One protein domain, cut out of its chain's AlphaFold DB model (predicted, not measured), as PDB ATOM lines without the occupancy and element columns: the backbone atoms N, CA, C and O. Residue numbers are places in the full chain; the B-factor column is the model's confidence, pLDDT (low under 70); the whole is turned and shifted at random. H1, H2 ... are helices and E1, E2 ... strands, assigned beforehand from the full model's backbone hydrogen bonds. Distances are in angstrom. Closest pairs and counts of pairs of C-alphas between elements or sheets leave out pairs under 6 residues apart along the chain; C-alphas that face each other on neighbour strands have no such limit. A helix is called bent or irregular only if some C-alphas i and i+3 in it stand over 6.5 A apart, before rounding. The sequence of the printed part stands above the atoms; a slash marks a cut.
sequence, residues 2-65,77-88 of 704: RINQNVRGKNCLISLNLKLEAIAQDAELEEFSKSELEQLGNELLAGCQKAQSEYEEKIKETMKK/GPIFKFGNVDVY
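What this domain is: This is residues 2 to 65 and 77 to 88 of the 704 residues of the protein "DUF4208 domain-containing protein" of Loa loa (UniProt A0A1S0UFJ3). A small hairpin of two strands, E1 and E2, packs beside residues 40 to 55 of one long helix, H3, which makes the long axis. At one end H2 folds back beside H3, with little H1 near E2; at the other, residues 57 to 65 stick out. The printed part has 76 residues with H1, H2, H3, E1, E2 in that order, mostly helix, the sheet antiparallel. It is a loose rod, with a radius of gyration of the C-alphas of 14.9 A and spans of 50 by 22 by 18 A.

How they stand to each other: Look first at E1, residues 79 to 82, and E2, residues 85 to 88, an antiparallel hairpin at 144 degrees; N 82 and O 85 are 2.9 A apart, N 87 and O 80 2.8 A, within hydrogen-bond range. The closest C-alphas of E1 and H3, residues 34 to 62, are those of Phe 80 and Ala 51, 6.3 A apart. With its residues 34 to 45 alone, H3 touches H2, residues 13 to 25, closest at C-alphas Glu 38 and Asn 17, 6.0 A; this helical hairpin runs opposite ways at a steep tilt of 40 degrees. H1, residues 3 to 6, is apart from H2 and H3; its C-alpha 4 is 6.3 A from C-alpha 85, the closest pair of H1 and E2. Every O i to N i+4 pair is within hydrogen-bond range in H3, 5 of 9 in H2, and H1 is too short for one.

Where its parts are: Find C-alpha 34 at (20.130, -4.871, 188.642); from there H3 runs 42.0 A to C-alpha 62 at (23.350, -37.791, 214.546). E1 is 9.6 A long and E2 9.7 A, ending at C-alpha 88, (17.825, -17.835, 209.682). H2, 16.2 A, is irregular: C-alphas 18 and 21 are 8.9 A apart. H1, 6.2 A from C-alpha 3 to C-alpha 6, is neither bent nor irregular, but only just.

The domain as a whole: The two C-alphas farthest apart, of Glu 31 and Lys 65, are 50.6 A apart. Residues 66 to 76 are not printed; C-alphas 65 and 77 are 20.3 A apart across this cut, in the link from H3 to E1. Of the links printed whole, E1 to E2 is tight, and H1 to H2 and H2 to H3 are short. The mean pLDDT of the printed part is 70.3; look for values under 70 at residues 2 to 28 and 63 to 65.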
ATOM      1  N   ARG A   2      24.265  -2.723 204.793       26.06
ATOM      2  CA  ARG A   2      23.451  -2.703 206.037       26.06
ATOM      3  C   ARG A   2      22.245  -3.668 206.005       26.06
ATOM      4  O   ARG A   2      21.161  -3.356 206.487       26.06
ATOM      5  N   ILE A   3      22.446  -4.895 205.520       36.78
ATOM      6  CA  ILE A   3      21.400  -5.942 205.421       36.78
ATOM      7  C   ILE A   3      20.730  -6.246 206.791       36.78
ATOM      8  O   ILE A   3      19.589  -6.696 206.863       36.78
ATOM      9  N   ASN A   4      21.411  -5.940 207.900       32.06
ATOM     10  CA  ASN A   4      21.079  -6.369 209.264       32.06
ATOM     11  C   ASN A   4      19.857  -5.685 209.938       32.06
ATOM     12  O   ASN A   4      19.501  -6.068 211.058       32.06
ATOM     13  N   GLN A   5      19.202  -4.701 209.300       30.28
ATOM     14  CA  GLN A   5      17.949  -4.105 209.810       30.28
ATOM     15  C   GLN A   5      16.751  -4.270 208.859       30.28
ATOM     16  O   GLN A   5      15.749  -4.843 209.288       30.28
ATOM     17  N   ASN A   6      16.848  -3.899 207.575       35.00
ATOM     18  CA  ASN A   6      15.696  -3.997 206.658       35.00
ATOM     19  C   ASN A   6      15.212  -5.433 206.393       35.00
ATOM     20  O   ASN A   6      14.011  -5.630 206.215       35.00
ATOM     21  N   VAL A   7      16.069  -6.456 206.506       37.22
ATOM     22  CA  VAL A   7      15.649  -7.876 206.417       37.22
ATOM     23  C   VAL A   7      14.739  -8.314 207.583       37.22
ATOM     24  O   VAL A   7      14.123  -9.374 207.526       37.22
ATOM     25  N   ARG A   8      14.569  -7.494 208.632       34.78
ATOM     26  CA  ARG A   8      13.555  -7.730 209.681       34.78
ATOM     27  C   ARG A   8      12.170  -7.166 209.334       34.78
ATOM     28  O   ARG A   8      11.217  -7.486 210.042       34.78
ATOM     29  N   GLY A   9      12.064  -6.338 208.291       36.03
ATOM     30  CA  GLY A   9      10.822  -5.692 207.852       36.03
ATOM     31  C   GLY A   9      10.388  -6.096 206.441       36.03
ATOM     32  O   GLY A   9       9.266  -6.561 206.261       36.03
ATOM     33  N   LYS A  10      11.276  -5.959 205.448       41.78
ATOM     34  CA  LYS A  10      10.946  -6.109 204.021       41.78
ATOM     35  C   LYS A  10      11.279  -7.527 203.545       41.78
ATOM     36  O   LYS A  10      12.429  -7.915 203.357       41.78
ATOM     37  N   ASN A  11      10.229  -8.341 203.459       49.09
ATOM     38  CA  ASN A  11      10.277  -9.771 203.773       49.09
ATOM     39  C   ASN A  11       9.989 -10.651 202.534       49.09
ATOM     40  O   ASN A  11       8.975 -11.344 202.469       49.09
ATOM     41  N   CYS A  12      10.826 -10.594 201.486       46.62
ATOM     42  CA  CYS A  12      10.492 -11.217 200.190       46.62
ATOM     43  C   CYS A  12      11.685 -11.728 199.342       46.62
ATOM     44  O   CYS A  12      12.091 -11.066 198.388       46.62
ATOM     45  N   LEU A  13      12.120 -12.985 199.542       46.00
ATOM     46  CA  LEU A  13      13.000 -13.688 198.574       46.00
ATOM     47  C   LEU A  13      12.395 -13.828 197.161       46.00
ATOM     48  O   LEU A  13      13.127 -14.052 196.207       46.00
ATOM     49  N   ILE A  14      11.070 -13.715 197.011       42.59
ATOM     50  CA  ILE A  14      10.382 -13.801 195.707       42.59
ATOM     51  C   ILE A  14      10.165 -12.434 195.060       42.59
ATOM     52  O   ILE A  14      10.091 -12.357 193.839       42.59
ATOM     53  N   SER A  15      10.109 -11.356 195.849       45.81
ATOM     54  CA  SER A  15      10.076 -10.004 195.277       45.81
ATOM     55  C   SER A  15      11.465  -9.573 194.808       45.81
ATOM     56  O   SER A  15      11.540  -8.807 193.858       45.81
ATOM     57  N   LEU A  16      12.554 -10.117 195.384       45.59
ATOM     58  CA  LEU A  16      13.927  -9.905 194.899       45.59
ATOM     59  C   LEU A  16      14.015 -10.103 193.376       45.59
ATOM     60  O   LEU A  16      14.063  -9.112 192.659       45.59
ATOM     61  N   ASN A  17      13.881 -11.322 192.849       47.06
ATOM     62  CA  ASN A  17      14.045 -11.588 191.405       47.06
ATOM     63  C   ASN A  17      12.941 -10.990 190.488       47.06
ATOM     64  O   ASN A  17      12.916 -11.284 189.295       47.06
ATOM     65  N   LEU A  18      12.009 -10.181 191.010       50.16
ATOM     66  CA  LEU A  18      10.959  -9.501 190.233       50.16
ATOM     67  C   LEU A  18      10.904  -7.980 190.431       50.16
ATOM     68  O   LEU A  18      10.235  -7.305 189.649       50.16
ATOM     69  N   LYS A  19      11.563  -7.431 191.458       60.19
ATOM     70  CA  LYS A  19      11.399  -6.028 191.863       60.19
ATOM     71  C   LYS A  19      12.626  -5.426 192.560       60.19
ATOM     72  O   LYS A  19      12.487  -4.562 193.426       60.19
ATOM     73  N   LEU A  20      13.818  -5.865 192.146       62.06
ATOM     74  CA  LEU A  20      15.121  -5.395 192.637       62.06
ATOM     75  C   LEU A  20      15.218  -3.873 192.772       62.06
ATOM     76  O   LEU A  20      15.713  -3.407 193.780       62.06
ATOM     77  N   GLU A  21      14.709  -3.113 191.803       54.53
ATOM     78  CA  GLU A  21      14.762  -1.643 191.760       54.53
ATOM     79  C   GLU A  21      14.046  -0.980 192.953       54.53
ATOM     80  O   GLU A  21      14.640  -0.189 193.681       54.53
ATOM     81  N   ALA A  22      12.802  -1.382 193.239       59.56
ATOM     82  CA  ALA A  22      12.066  -0.878 194.401       59.56
ATOM     83  C   ALA A  22      12.695  -1.345 195.727       59.56
ATOM     84  O   ALA A  22      12.680  -0.611 196.709       59.56
ATOM     85  N   ILE A  23      13.268  -2.554 195.747       63.31
ATOM     86  CA  ILE A  23      13.985  -3.103 196.907       63.31
ATOM     87  C   ILE A  23      15.331  -2.389 197.116       63.31
ATOM     88  O   ILE A  23      15.765  -2.255 198.256       63.31
ATOM     89  N   ALA A  24      15.978  -1.919 196.048       63.44
ATOM     90  CA  ALA A  24      17.234  -1.184 196.093       63.44
ATOM     91  C   ALA A  24      17.027   0.207 196.691       63.44
ATOM     92  O   ALA A  24      17.709   0.557 197.653       63.44
ATOM     93  N   GLN A  25      16.021   0.935 196.199       60.91
ATOM     94  CA  GLN A  25      15.562   2.199 196.779       60.91
ATOM     95  C   GLN A  25      15.205   2.039 198.265       60.91
ATOM     96  O   GLN A  25      15.730   2.755 199.115       60.91
ATOM     97  N   ASP A  26      14.409   1.021 198.610       60.91
ATOM     98  CA  ASP A  26      14.055   0.695 199.999       60.91
ATOM     99  C   ASP A  26      15.248   0.308 200.896       60.91
ATOM    100  O   ASP A  26      15.105   0.277 202.119       60.91
ATOM    101  N   ALA A  27      16.400  -0.055 200.325       65.06
ATOM    102  CA  ALA A  27      17.554  -0.593 201.047       65.06
ATOM    103  C   ALA A  27      18.803   0.302 201.017       65.06
ATOM    104  O   ALA A  27      19.836  -0.132 201.530       65.06
ATOM    105  N   GLU A  28      18.717   1.514 200.454       68.25
ATOM    106  CA  GLU A  28      19.872   2.396 200.202       68.25
ATOM    107  C   GLU A  28      20.922   1.710 199.288       68.25
ATOM    108  O   GLU A  28      22.126   1.800 199.516       68.25
ATOM    109  N   LEU A  29      20.458   0.963 198.273       70.00
ATOM    110  CA  LEU A  29      21.274   0.196 197.312       70.00
ATOM    111  C   LEU A  29      21.092   0.664 195.852       70.00
ATOM    112  O   LEU A  29      21.372  -0.098 194.930       70.00
ATOM    113  N   GLU A  30      20.627   1.896 195.626       70.44
ATOM    114  CA  GLU A  30      20.440   2.477 194.279       70.44
ATOM    115  C   GLU A  30      21.750   2.557 193.464       70.44
ATOM    116  O   GLU A  30      21.718   2.631 192.239       70.44
ATOM    117  N   GLU A  31      22.900   2.483 194.140       76.88
ATOM    118  CA  GLU A  31      24.247   2.443 193.555       76.88
ATOM    119  C   GLU A  31      24.581   1.116 192.837       76.88
ATOM    120  O   GLU A  31      25.553   1.061 192.084       76.88
ATOM    121  N   PHE A  32      23.816   0.040 193.067       76.44
ATOM    122  CA  PHE A  32      24.108  -1.301 192.541       76.44
ATOM    123  C   PHE A  32      23.298  -1.621 191.284       76.44
ATOM    124  O   PHE A  32      22.093  -1.374 191.213       76.44
ATOM    125  N   SER A  33      23.935  -2.259 190.298       83.00
ATOM    126  CA  SER A  33      23.235  -2.687 189.089       83.00
ATOM    127  C   SER A  33      22.196  -3.766 189.397       83.00
ATOM    128  O   SER A  33      22.354  -4.600 190.295       83.00
ATOM    129  N   LYS A  34      21.145  -3.816 188.570       75.44
ATOM    130  CA  LYS A  34      20.130  -4.871 188.642       75.44
ATOM    131  C   LYS A  34      20.774  -6.269 188.646       75.44
ATOM    132  O   LYS A  34      20.407  -7.099 189.466       75.44
ATOM    133  N   SER A  35      21.767  -6.504 187.791       79.25
ATOM    134  CA  SER A  35      22.530  -7.757 187.706       79.25
ATOM    135  C   SER A  35      23.190  -8.174 189.026       79.25
ATOM    136  O   SER A  35      23.093  -9.338 189.407       79.25
ATOM    137  N   GLU A  36      23.817  -7.243 189.749       79.06
ATOM    138  CA  GLU A  36      24.485  -7.536 191.027       79.06
ATOM    139  C   GLU A  36      23.476  -7.870 192.130       79.06
ATOM    140  O   GLU A  36      23.702  -8.777 192.928       79.06
ATOM    141  N   LEU A  37      22.329  -7.186 192.151       75.25
ATOM    142  CA  LEU A  37      21.252  -7.456 193.104       75.25
ATOM    143  C   LEU A  37      20.552  -8.801 192.811       75.25
ATOM    144  O   LEU A  37      20.179  -9.523 193.739       75.25
ATOM    145  N   GLU A  38      20.419  -9.174 191.533       75.12
ATOM    146  CA  GLU A  38      19.930 -10.487 191.085       75.12
ATOM    147  C   GLU A  38      20.919 -11.600 191.481       75.12
ATOM    148  O   GLU A  38      20.513 -12.627 192.030       75.12
ATOM    149  N   GLN A  39      22.227 -11.379 191.293       82.19
ATOM    150  CA  GLN A  39      23.281 -12.286 191.758       82.19
ATOM    151  C   GLN A  39      23.250 -12.447 193.286       82.19
ATOM    152  O   GLN A  39      23.183 -13.578 193.768       82.19
ATOM    153  N   LEU A  40      23.204 -11.349 194.047       81.62
ATOM    154  CA  LEU A  40      23.143 -11.359 195.512       81.62
ATOM    155  C   LEU A  40      21.921 -12.139 196.034       81.62
ATOM    156  O   LEU A  40      22.031 -12.908 196.991       81.62
ATOM    157  N   GLY A  41      20.758 -11.981 195.390       78.38
ATOM    158  CA  GLY A  41      19.543 -12.740 195.704       78.38
ATOM    159  C   GLY A  41      19.683 -14.242 195.430       78.38
ATOM    160  O   GLY A  41      19.262 -15.066 196.249       78.38
ATOM    161  N   ASN A  42      20.323 -14.610 194.318       81.88
ATOM    162  CA  ASN A  42      20.579 -16.005 193.955       81.88
ATOM    163  C   ASN A  42      21.640 -16.661 194.862       81.88
ATOM    164  O   ASN A  42      21.451 -17.803 195.283       81.88
ATOM    165  N   GLU A  43      22.703 -15.947 195.239       84.62
ATOM    166  CA  GLU A  43      23.707 -16.408 196.210       84.62
ATOM    167  C   GLU A  43      23.104 -16.607 197.607       84.62
ATOM    168  O   GLU A  43      23.349 -17.629 198.253       84.62
ATOM    169  N   LEU A  44      22.250 -15.681 198.058       84.62
ATOM    170  CA  LEU A  44      21.511 -15.803 199.317       84.62
ATOM    171  C   LEU A  44      20.589 -17.036 199.311       84.62
ATOM    172  O   LEU A  44      20.529 -17.769 200.302       84.62
ATOM    173  N   LEU A  45      19.903 -17.301 198.193       82.56
ATOM    174  CA  LEU A  45      19.055 -18.483 198.018       82.56
ATOM    175  C   LEU A  45      19.871 -19.786 198.000       82.56
ATOM    176  O   LEU A  45      19.504 -20.742 198.687       82.56
ATOM    177  N   ALA A  46      20.989 -19.823 197.270       87.12
ATOM    178  CA  ALA A  46      21.895 -20.970 197.232       87.12
ATOM    179  C   ALA A  46      22.498 -21.259 198.620       87.12
ATOM    180  O   ALA A  46      22.535 -22.412 199.053       87.12
ATOM    181  N   GLY A  47      22.878 -20.214 199.362       88.44
ATOM    182  CA  GLY A  47      23.312 -20.308 200.755       88.44
ATOM    183  C   GLY A  47      22.235 -20.897 201.670       88.44
ATOM    184  O   GLY A  47      22.524 -21.811 202.442       88.44
ATOM    185  N   CYS A  48      20.976 -20.464 201.527       87.19
ATOM    186  CA  CYS A  48      19.846 -21.039 202.267       87.19
ATOM    187  C   CYS A  48      19.656 -22.535 201.970       87.19
ATOM    188  O   CYS A  48      19.474 -23.325 202.897       87.19
ATOM    189  N   GLN A  49      19.708 -22.930 200.695       88.00
ATOM    190  CA  GLN A  49      19.542 -24.327 200.278       88.00
ATOM    191  C   GLN A  49      20.692 -25.207 200.782       88.00
ATOM    192  O   GLN A  49      20.440 -26.231 201.415       88.00
ATOM    193  N   LYS A  50      21.948 -24.778 200.593       91.62
ATOM    194  CA  LYS A  50      23.137 -25.482 201.100       91.62
ATOM    195  C   LYS A  50      23.080 -25.658 202.618       91.62
ATOM    196  O   LYS A  50      23.251 -26.769 203.116       91.62
ATOM    197  N   ALA A  51      22.779 -24.585 203.349       90.44
ATOM    198  CA  ALA A  51      22.666 -24.623 204.801       90.44
ATOM    199  C   ALA A  51      21.517 -25.526 205.284       90.44
ATOM    200  O   ALA A  51      21.659 -26.172 206.322       90.44
ATOM    201  N   GLN A  52      20.401 -25.625 204.545       89.88
ATOM    202  CA  GLN A  52      19.365 -26.621 204.838       89.88
ATOM    203  C   GLN A  52      19.880 -28.050 204.630       89.88
ATOM    204  O   GLN A  52      19.733 -28.860 205.545       89.88
ATOM    205  N   SER A  53      20.489 -28.359 203.480       89.69
ATOM    206  CA  SER A  53      20.994 -29.707 203.177       89.69
ATOM    207  C   SER A  53      22.013 -30.178 204.213       89.69
ATOM    208  O   SER A  53      21.801 -31.217 204.835       89.69
ATOM    209  N   GLU A  54      23.030 -29.359 204.503       90.81
ATOM    210  CA  GLU A  54      24.028 -29.653 205.538       90.81
ATOM    211  C   GLU A  54      23.394 -29.896 206.917       90.81
ATOM    212  O   GLU A  54      23.869 -30.717 207.699       90.81
ATOM    213  N   TYR A  55      22.341 -29.150 207.260       88.69
ATOM    214  CA  TYR A  55      21.661 -29.287 208.546       88.69
ATOM    215  C   TYR A  55      20.823 -30.567 208.620       88.69
ATOM    216  O   TYR A  55      20.816 -31.252 209.644       88.69
ATOM    217  N   GLU A  56      20.146 -30.930 207.531       88.25
ATOM    218  CA  GLU A  56      19.451 -32.209 207.441       88.25
ATOM    219  C   GLU A  56      20.416 -33.400 207.433       88.25
ATOM    220  O   GLU A  56      20.091 -34.436 208.004       88.25
ATOM    221  N   GLU A  57      21.589 -33.272 206.815       88.62
ATOM    222  CA  GLU A  57      22.661 -34.273 206.859       88.62
ATOM    223  C   GLU A  57      23.195 -34.441 208.282       88.62
ATOM    224  O   GLU A  57      23.179 -35.556 208.798       88.62
ATOM    225  N   LYS A  58      23.508 -33.345 208.985       85.50
ATOM    226  CA  LYS A  58      23.909 -33.368 210.406       85.50
ATOM    227  C   LYS A  58      22.835 -34.012 211.302       85.50
ATOM    228  O   LYS A  58      23.179 -34.722 212.249       85.50
ATOM    229  N   ILE A  59      21.542 -33.871 210.981       83.12
ATOM    230  CA  ILE A  59      20.459 -34.633 211.637       83.12
ATOM    231  C   ILE A  59      20.501 -36.124 211.256       83.12
ATOM    232  O   ILE A  59      20.459 -36.982 212.135       83.12
ATOM    233  N   LYS A  60      20.608 -36.458 209.965       84.06
ATOM    234  CA  LYS A  60      20.654 -37.849 209.468       84.06
ATOM    235  C   LYS A  60      21.876 -38.614 210.007       84.06
ATOM    236  O   LYS A  60      21.780 -39.815 210.237       84.06
ATOM    237  N   GLU A  61      22.999 -37.940 210.249       79.94
ATOM    238  CA  GLU A  61      24.207 -38.506 210.862       79.94
ATOM    239  C   GLU A  61      24.097 -38.669 212.378       79.94
ATOM    240  O   GLU A  61      24.435 -39.728 212.907       79.94
ATOM    241  N   THR A  62      23.577 -37.668 213.094       72.56
ATOM    242  CA  THR A  62      23.350 -37.791 214.546       72.56
ATOM    243  C   THR A  62      22.272 -38.830 214.877       72.56
ATOM    244  O   THR A  62      22.364 -39.473 215.915       72.56
ATOM    245  N   MET A  63      21.325 -39.095 213.968       68.06
ATOM    246  CA  MET A  63      20.390 -40.229 214.053       68.06
ATOM    247  C   MET A  63      21.002 -41.602 213.710       68.06
ATOM    248  O   MET A  63      20.364 -42.619 213.975       68.06
ATOM    249  N   LYS A  64      22.210 -41.665 213.125       68.00
ATOM    250  CA  LYS A  64      22.921 -42.925 212.817       68.00
ATOM    251  C   LYS A  64      23.862 -43.393 213.931       68.00
ATOM    252  O   LYS A  64      24.256 -44.556 213.924       68.00
ATOM    253  N   LYS A  65      24.242 -42.518 214.866       61.00
ATOM    254  CA  LYS A  65      25.055 -42.883 216.037       61.00
ATOM    255  C   LYS A  65      24.142 -43.224 217.226       61.00
ATOM    256  O   LYS A  65      23.107 -42.576 217.379       61.00
ATOM    257  N   GLY A  77      16.475 -24.428 213.599       83.62
ATOM    258  CA  GLY A  77      16.814 -24.702 212.209       83.62
ATOM    259  C   GLY A  77      18.232 -24.287 211.814       83.62
ATOM    260  O   GLY A  77      19.029 -23.897 212.672       83.62
ATOM    261  N   PRO A  78      18.541 -24.353 210.507       87.56
ATOM    262  CA  PRO A  78      19.824 -23.927 209.984       87.56
ATOM    263  C   PRO A  78      19.988 -22.412 210.115       87.56
ATOM    264  O   PRO A  78      19.054 -21.638 209.871       87.56
ATOM    265  N   ILE A  79      21.207 -22.010 210.455       87.06
ATOM    266  CA  ILE A  79      21.684 -20.630 210.435       87.06
ATOM    267  C   ILE A  79      23.011 -20.659 209.682       87.06
ATOM    268  O   ILE A  79      23.847 -21.516 209.967       87.06
ATOM    269  N   PHE A  80      23.207 -19.746 208.736       89.50
ATOM    270  CA  PHE A  80      24.491 -19.559 208.057       89.50
ATOM    271  C   PHE A  80      24.851 -18.079 208.004       89.50
ATOM    272  O   PHE A  80      23.983 -17.220 208.160       89.50
ATOM    273  N   LYS A  81      26.132 -17.780 207.790       88.38
ATOM    274  CA  LYS A  81      26.606 -16.407 207.622       88.38
ATOM    275  C   LYS A  81      26.606 -16.031 206.149       88.38
ATOM    276  O   LYS A  81      27.260 -16.691 205.346       88.38
ATOM    277  N   PHE A  82      25.885 -14.967 205.818       84.69
ATOM    278  CA  PHE A  82      25.922 -14.320 204.512       84.69
ATOM    279  C   PHE A  82      26.678 -13.000 204.675       84.69
ATOM    280  O   PHE A  82      26.169 -12.038 205.260       84.69
ATOM    281  N   GLY A  83      27.957 -13.005 204.290       84.25
ATOM    282  CA  GLY A  83      28.917 -11.997 204.742       84.25
ATOM    283  C   GLY A  83      28.925 -11.897 206.275       84.25
ATOM    284  O   GLY A  83      29.095 -12.893 206.976       84.25
ATOM    285  N   ASN A  84      28.663 -10.696 206.795       84.25
ATOM    286  CA  ASN A  84      28.658 -10.404 208.235       84.25
ATOM    287  C   ASN A  84      27.262 -10.521 208.894       84.25
ATOM    288  O   ASN A  84      27.042  -9.945 209.960       84.25
ATOM    289  N   VAL A  85      26.301 -11.217 208.271       83.44
ATOM    290  CA  VAL A  85      24.918 -11.355 208.769       83.44
ATOM    291  C   VAL A  85      24.553 -12.824 208.993       83.44
ATOM    292  O   VAL A  85      24.680 -13.640 208.084       83.44
ATOM    293  N   ASP A  86      24.049 -13.152 210.186       85.25
ATOM    294  CA  ASP A  86      23.472 -14.468 210.488       85.25
ATOM    295  C   ASP A  86      22.064 -14.586 209.868       85.25
ATOM    296  O   ASP A  86      21.129 -13.884 210.264       85.25
ATOM    297  N   VAL A  87      21.897 -15.490 208.901       85.06
ATOM    298  CA  VAL A  87      20.646 -15.718 208.164       85.06
ATOM    299  C   VAL A  87      19.923 -16.952 208.706       85.06
ATOM    300  O   VAL A  87      20.431 -18.073 208.641       85.06
ATOM    301  N   TYR A  88      18.701 -16.758 209.209       87.44
ATOM    302  CA  TYR A  88      17.825 -17.835 209.682       87.44
ATOM    303  C   TYR A  88      17.081 -18.484 208.507       87.44
ATOM    304  O   TYR A  88      16.138 -17.913 207.960       87.44
TER     305      TYR A  88